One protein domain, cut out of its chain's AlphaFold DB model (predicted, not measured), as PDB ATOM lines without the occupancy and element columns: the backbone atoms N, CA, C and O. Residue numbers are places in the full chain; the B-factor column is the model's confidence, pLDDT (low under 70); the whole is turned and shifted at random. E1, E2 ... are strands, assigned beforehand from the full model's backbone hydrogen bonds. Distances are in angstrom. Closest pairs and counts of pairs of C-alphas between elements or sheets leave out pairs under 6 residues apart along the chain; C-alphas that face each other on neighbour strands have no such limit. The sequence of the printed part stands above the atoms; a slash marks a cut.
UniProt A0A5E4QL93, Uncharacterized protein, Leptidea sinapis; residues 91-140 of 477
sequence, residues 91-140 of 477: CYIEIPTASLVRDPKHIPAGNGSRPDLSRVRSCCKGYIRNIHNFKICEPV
ATOM      1  N   CYS A  91      21.233 -40.579 -28.281       88.94
ATOM      2  CA  CYS A  91      21.649 -41.530 -29.301       88.94
ATOM      3  C   CYS A  91      21.032 -41.148 -30.648       88.94
ATOM      4  O   CYS A  91      19.892 -40.685 -30.729       88.94
ATOM      5  N   TYR A  92      21.779 -41.379 -31.721       88.81
ATOM      6  CA  TYR A  92      21.291 -41.191 -33.080       88.81
ATOM      7  C   TYR A  92      20.898 -42.544 -33.663       88.81
ATOM      8  O   TYR A  92      21.722 -43.453 -33.702       88.81
ATOM      9  N   ILE A  93      19.650 -42.662 -34.107       87.62
ATOM     10  CA  ILE A  93      19.126 -43.855 -34.782       87.62
ATOM     11  C   ILE A  93      18.808 -43.511 -36.235       87.62
ATOM     12  O   ILE A  93      18.463 -42.368 -36.543       87.62
ATOM     13  N   GLU A  94      18.915 -44.487 -37.129       88.94
ATOM     14  CA  GLU A  94      18.496 -44.334 -38.522       88.94
ATOM     15  C   GLU A  94      17.127 -44.975 -38.720       88.94
ATOM     16  O   GLU A  94      16.897 -46.111 -38.308       88.94
ATOM     17  N   ILE A  95      16.213 -44.236 -39.344       90.19
ATOM     18  CA  ILE A  95      14.873 -44.713 -39.699       90.19
ATOM     19  C   ILE A  95      14.561 -44.345 -41.153       90.19
ATOM     20  O   ILE A  95      15.108 -43.357 -41.649       90.19
ATOM     21  N   PRO A  96      13.681 -45.082 -41.854       91.88
ATOM     22  CA  PRO A  96      13.290 -44.731 -43.215       91.88
ATOM     23  C   PRO A  96      12.745 -43.304 -43.292       91.88
ATOM     24  O   PRO A  96      11.838 -42.944 -42.541       91.88
ATOM     25  N   THR A  97      13.243 -42.495 -44.230       89.50
ATOM     26  CA  THR A  97      12.772 -41.110 -44.431       89.50
ATOM     27  C   THR A  97      11.276 -41.070 -44.767       89.50
ATOM     28  O   THR A  97      10.565 -40.146 -44.372       89.50
ATOM     29  N   ALA A  98      10.769 -42.134 -45.401       87.50
ATOM     30  CA  ALA A  98       9.346 -42.380 -45.632       87.50
ATOM     31  C   ALA A  98       8.485 -42.329 -44.351       87.50
ATOM     32  O   ALA A  98       7.341 -41.892 -44.404       87.50
ATOM     33  N   SER A  99       9.034 -42.729 -43.199       89.00
ATOM     34  CA  SER A  99       8.338 -42.741 -41.904       89.00
ATOM     35  C   SER A  99       8.277 -41.367 -41.222       89.00
ATOM     36  O   SER A  99       7.625 -41.229 -40.189       89.00
ATOM     37  N   LEU A 100       8.969 -40.357 -41.766       86.38
ATOM     38  CA  LEU A 100       9.013 -38.988 -41.237       86.38
ATOM     39  C   LEU A 100       8.166 -37.992 -42.041       86.38
ATOM     40  O   LEU A 100       7.827 -36.923 -41.527       86.38
ATOM     41  N   VAL A 101       7.828 -38.314 -43.292       87.44
ATOM     42  CA  VAL A 101       7.039 -37.438 -44.170       87.44
ATOM     43  C   VAL A 101       5.537 -37.672 -44.031       87.44
ATOM     44  O   VAL A 101       5.077 -38.767 -43.725       87.44
ATOM     45  N   ARG A 102       4.746 -36.620 -44.283       86.88
ATOM     46  CA  ARG A 102       3.273 -36.698 -44.278       86.88
ATOM     47  C   ARG A 102       2.677 -37.233 -45.582       86.88
ATOM     48  O   ARG A 102       1.565 -37.746 -45.550       86.88
ATOM     49  N   ASP A 103       3.389 -37.098 -46.701       88.88
ATOM     50  CA  ASP A 103       2.991 -37.647 -48.000       88.88
ATOM     51  C   ASP A 103       3.988 -38.735 -48.438       88.88
ATOM     52  O   ASP A 103       5.115 -38.406 -48.816       88.88
ATOM     53  N   PRO A 104       3.592 -40.022 -48.432       78.31
ATOM     54  CA  PRO A 104       4.437 -41.120 -48.901       78.31
ATOM     55  C   PRO A 104       4.801 -41.061 -50.394       78.31
ATOM     56  O   PRO A 104       5.658 -41.826 -50.825       78.31
ATOM     57  N   LYS A 105       4.158 -40.202 -51.201       85.38
ATOM     58  CA  LYS A 105       4.457 -40.064 -52.639       85.38
ATOM     59  C   LYS A 105       5.660 -39.166 -52.929       85.38
ATOM     60  O   LYS A 105       6.256 -39.295 -53.993       85.38
ATOM     61  N   HIS A 106       6.028 -38.286 -51.997       89.50
ATOM     62  CA  HIS A 106       7.098 -37.299 -52.166       89.50
ATOM     63  C   HIS A 106       8.109 -37.403 -51.017       89.50
ATOM     64  O   HIS A 106       8.193 -36.540 -50.143       89.50
ATOM     65  N   ILE A 107       8.869 -38.498 -51.016       89.44
ATOM     66  CA  ILE A 107       9.914 -38.770 -50.025       89.44
ATOM     67  C   ILE A 107      11.215 -38.080 -50.487       89.44
ATOM     68  O   ILE A 107      11.738 -38.446 -51.540       89.44
ATOM     69  N   PRO A 108      11.754 -37.092 -49.746       92.12
ATOM     70  CA  PRO A 108      13.048 -36.493 -50.050       92.12
ATOM     71  C   PRO A 108      14.191 -37.440 -49.657       92.12
ATOM     72  O   PRO A 108      14.006 -38.360 -48.859       92.12
ATOM     73  N   ALA A 109      15.396 -37.177 -50.166       93.19
ATOM     74  CA  ALA A 109      16.594 -37.859 -49.685       93.19
ATOM     75  C   ALA A 109      16.839 -37.540 -48.197       93.19
ATOM     76  O   ALA A 109      16.759 -36.385 -47.775       93.19
ATOM     77  N   GLY A 110      17.126 -38.576 -47.411       90.75
ATOM     78  CA  GLY A 110      17.486 -38.469 -46.002       90.75
ATOM     79  C   GLY A 110      18.963 -38.150 -45.766       90.75
ATOM     80  O   GLY A 110      19.771 -38.082 -46.690       90.75
ATOM     81  N   ASN A 111      19.302 -37.949 -44.492       92.31
ATOM     82  CA  ASN A 111      20.633 -37.567 -44.005       92.31
ATOM     83  C   ASN A 111      21.357 -38.683 -43.217       92.31
ATOM     84  O   ASN A 111      22.277 -38.392 -42.451       92.31
ATOM     85  N   GLY A 112      20.894 -39.931 -43.323       91.06
ATOM     86  CA  GLY A 112      21.549 -41.103 -42.742       91.06
ATOM     87  C   GLY A 112      22.624 -41.700 -43.652       91.06
ATOM     88  O   GLY A 112      23.033 -41.109 -44.650       91.06
ATOM     89  N   SER A 113      23.048 -42.918 -43.327       93.38
ATOM     90  CA  SER A 113      24.073 -43.682 -44.050       93.38
ATOM     91  C   SER A 113      23.648 -44.107 -45.465       93.38
ATOM     92  O   SER A 113      24.462 -44.621 -46.232       93.38
ATOM     93  N   ARG A 114      22.373 -43.900 -45.827       93.50
ATOM     94  CA  ARG A 114      21.795 -44.124 -47.160       93.50
ATOM     95  C   ARG A 114      20.754 -43.038 -47.483       93.50
ATOM     96  O   ARG A 114      20.096 -42.568 -46.557       93.50
ATOM     97  N   PRO A 115      20.503 -42.703 -48.767       92.56
ATOM     98  CA  PRO A 115      19.513 -41.687 -49.149       92.56
ATOM     99  C   PRO A 115      18.060 -41.994 -48.748       92.56
ATOM    100  O   PRO A 115      17.243 -41.080 -48.682       92.56
ATOM    101  N   ASP A 116      17.710 -43.253 -48.482       91.25
ATOM    102  CA  ASP A 116      16.383 -43.665 -48.002       91.25
ATOM    103  C   ASP A 116      16.239 -43.632 -46.468       91.25
ATOM    104  O   ASP A 116      15.139 -43.840 -45.949       91.25
ATOM    105  N   LEU A 117      17.320 -43.327 -45.739       90.44
ATOM    106  CA  LEU A 117      17.371 -43.271 -44.279       90.44
ATOM    107  C   LEU A 117      17.620 -41.846 -43.777       90.44
ATOM    108  O   LEU A 117      18.456 -41.111 -44.298       90.44
ATOM    109  N   SER A 118      16.936 -41.477 -42.698       92.06
ATOM    110  CA  SER A 118      17.167 -40.243 -41.952       92.06
ATOM    111  C   SER A 118      17.700 -40.549 -40.558       92.06
ATOM    112  O   SER A 118      17.154 -41.380 -39.830       92.06
ATOM    113  N   ARG A 119      18.764 -39.841 -40.177       89.44
ATOM    114  CA  ARG A 119      19.410 -39.928 -38.869       89.44
ATOM    115  C   ARG A 119      18.683 -39.006 -37.890       89.44
ATOM    116  O   ARG A 119      18.773 -37.782 -37.996       89.44
ATOM    117  N   VAL A 120      17.975 -39.591 -36.923       87.25
ATOM    118  CA  VAL A 120      17.132 -38.871 -35.953       87.25
ATOM    119  C   VAL A 120      17.634 -38.998 -34.515       87.25
ATOM    120  O   VAL A 120      18.321 -39.950 -34.145       87.25
ATOM    121  N   ARG A 121      17.284 -38.004 -33.692       86.19
ATOM    122  CA  ARG A 121      17.788 -37.817 -32.324       86.19
ATOM    123  C   ARG A 121      16.859 -38.456 -31.284       86.19
ATOM    124  O   ARG A 121      15.804 -37.903 -30.942       86.19
ATOM    125  N   SER A 122      17.264 -39.610 -30.761       86.88
ATOM    126  CA  SER A 122      16.583 -40.338 -29.686       86.88
ATOM    127  C   SER A 122      17.334 -40.222 -28.354       86.88
ATOM    128  O   SER A 122      18.422 -39.651 -28.292       86.88
ATOM    129  N   CYS A 123      16.756 -40.764 -27.285       86.38
ATOM    130  CA  CYS A 123      17.506 -41.062 -26.066       86.38
ATOM    131  C   CYS A 123      18.129 -42.463 -26.181       86.38
ATOM    132  O   CYS A 123      17.589 -43.333 -26.866       86.38
ATOM    133  N   CYS A 124      19.282 -42.667 -25.549       89.25
ATOM    134  CA  CYS A 124      19.955 -43.961 -25.480       89.25
ATOM    135  C   CYS A 124      19.199 -44.959 -24.585       89.25
ATOM    136  O   CYS A 124      18.381 -44.568 -23.752       89.25
ATOM    137  N   LYS A 125      19.519 -46.257 -24.695       87.69
ATOM    138  CA  LYS A 125      19.023 -47.273 -23.748       87.69
ATOM    139  C   LYS A 125      19.393 -46.874 -22.312       87.69
ATOM    140  O   LYS A 125      20.517 -46.447 -22.058       87.69
ATOM    141  N   GLY A 126      18.437 -46.993 -21.392       83.88
ATOM    142  CA  GLY A 126      18.593 -46.530 -20.008       83.88
ATOM    143  C   GLY A 126      18.405 -45.020 -19.807       83.88
ATOM    144  O   GLY A 126      18.585 -44.548 -18.691       83.88
ATOM    145  N   TYR A 127      18.023 -44.266 -20.842       87.69
ATOM    146  CA  TYR A 127      17.591 -42.872 -20.729       87.69
ATOM    147  C   TYR A 127      16.159 -42.699 -21.245       87.69
ATOM    148  O   TYR A 127      15.754 -43.315 -22.231       87.69
ATOM    149  N   ILE A 128      15.407 -41.800 -20.616       84.94
ATOM    150  CA  ILE A 128      14.056 -41.396 -21.025       84.94
ATOM    151  C   ILE A 128      14.033 -39.924 -21.440       84.94
ATOM    152  O   ILE A 128      14.865 -39.127 -21.017       84.94
ATOM    153  N   ARG A 129      13.071 -39.538 -22.278       82.50
ATOM    154  CA  ARG A 129      12.938 -38.154 -22.751       82.50
ATOM    155  C   ARG A 129      12.180 -37.313 -21.718       82.50
ATOM    156  O   ARG A 129      11.046 -37.654 -21.384       82.50
ATOM    157  N   ASN A 130      12.772 -36.210 -21.255       82.88
ATOM    158  CA  ASN A 130      12.150 -35.351 -20.243       82.88
ATOM    159  C   ASN A 130      10.818 -34.754 -20.738       82.88
ATOM    160  O   ASN A 130      10.715 -34.266 -21.867       82.88
ATOM    161  N   ILE A 131       9.807 -34.750 -19.864       78.56
ATOM    162  CA  ILE A 131       8.431 -34.351 -20.206       78.56
ATOM    163  C   ILE A 131       8.236 -32.838 -20.393       78.56
ATOM    164  O   ILE A 131       7.288 -32.430 -21.062       78.56
ATOM    165  N   HIS A 132       9.110 -32.004 -19.822       77.69
ATOM    166  CA  HIS A 132       9.031 -30.541 -19.915       77.69
ATOM    167  C   HIS A 132       9.945 -29.974 -21.009       77.69
ATOM    168  O   HIS A 132       9.627 -28.954 -21.617       77.69
ATOM    169  N   ASN A 133      11.065 -30.640 -21.295       79.06
ATOM    170  CA  ASN A 133      11.975 -30.296 -22.378       79.06
ATOM    171  C   ASN A 133      12.390 -31.555 -23.147       79.06
ATOM    172  O   ASN A 133      13.372 -32.219 -22.816       79.06
ATOM    173  N   PHE A 134      11.681 -31.821 -24.243       79.81
ATOM    174  CA  PHE A 134      11.870 -32.990 -25.106       79.81
ATOM    175  C   PHE A 134      13.266 -33.107 -25.756       79.81
ATOM    176  O   PHE A 134      13.540 -34.110 -26.423       79.81
ATOM    177  N   LYS A 135      14.141 -32.100 -25.615       79.88
ATOM    178  CA  LYS A 135      15.545 -32.151 -26.056       79.88
ATOM    179  C   LYS A 135      16.468 -32.830 -25.038       79.88
ATOM    180  O   LYS A 135      17.573 -33.204 -25.419       79.88
ATOM    181  N   ILE A 136      16.039 -32.979 -23.785       81.19
ATOM    182  CA  ILE A 136      16.837 -33.532 -22.684       81.19
ATOM    183  C   ILE A 136      16.493 -35.013 -22.490       81.19
ATOM    184  O   ILE A 136      15.319 -35.392 -22.508       81.19
ATOM    185  N   CYS A 137      17.525 -35.830 -22.290       84.00
ATOM    186  CA  CYS A 137      17.412 -37.237 -21.930       84.00
ATOM    187  C   CYS A 137      17.865 -37.423 -20.471       84.00
ATOM    188  O   CYS A 137      18.976 -37.047 -20.106       84.00
ATOM    189  N   GLU A 138      16.993 -37.965 -19.627       82.81
ATOM    190  CA  GLU A 138      17.234 -38.212 -18.202       82.81
ATOM    191  C   GLU A 138      17.611 -39.683 -17.985       82.81
ATOM    192  O   GLU A 138      16.953 -40.556 -18.558       82.81
ATOM    193  N   PRO A 139      18.657 -39.991 -17.195       87.44
ATOM    194  CA  PRO A 139      19.047 -41.367 -16.916       87.44
ATOM    195  C   PRO A 139      18.018 -42.069 -16.024       87.44
ATOM    196  O   PRO A 139      17.392 -41.461 -15.154       87.44
ATOM    197  N   VAL A 140      17.874 -43.374 -16.227       85.62
ATOM    198  CA  VAL A 140      17.014 -44.256 -15.439       85.62
ATOM    199  C   VAL A 140      17.865 -45.052 -14.455       85.62
ATOM    200  O   VAL A 140      18.835 -45.700 -14.842       85.62
TER     201      VAL A 140
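This is residues 91 to 140 of the 477 residues of an uncharacterized protein of Leptidea sinapis (UniProt A0A5E4QL93). With little regular structure, this is a loose, flat string of two antiparallel hairpins placed end to end: E1 and E2 with a large loop, residues 97 to 116, at one end, and the small E3 and E4 at the other. The printed part has 50 residues and no named helix; E1 to E4, all strand in class, hold 19 of them. The radius of gyration of the C-alphas is 13.3 A and the spans are 38 by 22 by 12 A.

E1, residues 91 to 96, begins at C-alpha (21.649, -41.530, -29.301) and is 16.5 A long. E2, residues 117 to 123, is 18.3 A; E3, residues 127 to 129, 6.9 A; E4, residues 137 to 139, 6.7 A, ending at C-alpha (19.047, -41.367, -16.916).

E1 and E2 are antiparallel at 145 degrees, with N 93 and O 120 3.0 A apart, within hydrogen-bond range. E3 and E4 are antiparallel at 143 degrees, with N 138 and O 128 2.8 A apart, within hydrogen-bond range. The closest C-alphas of E2 and E4, Cys 123 and Cys 137, are 5.6 A apart. E1 is apart from E3 and E4.

The farthest C-alphas, Lys 105 and Val 140, are 39.5 A apart. The printed part has no cut, the link E1 to E2 is long, and no printed residue is under 70 in pLDDT.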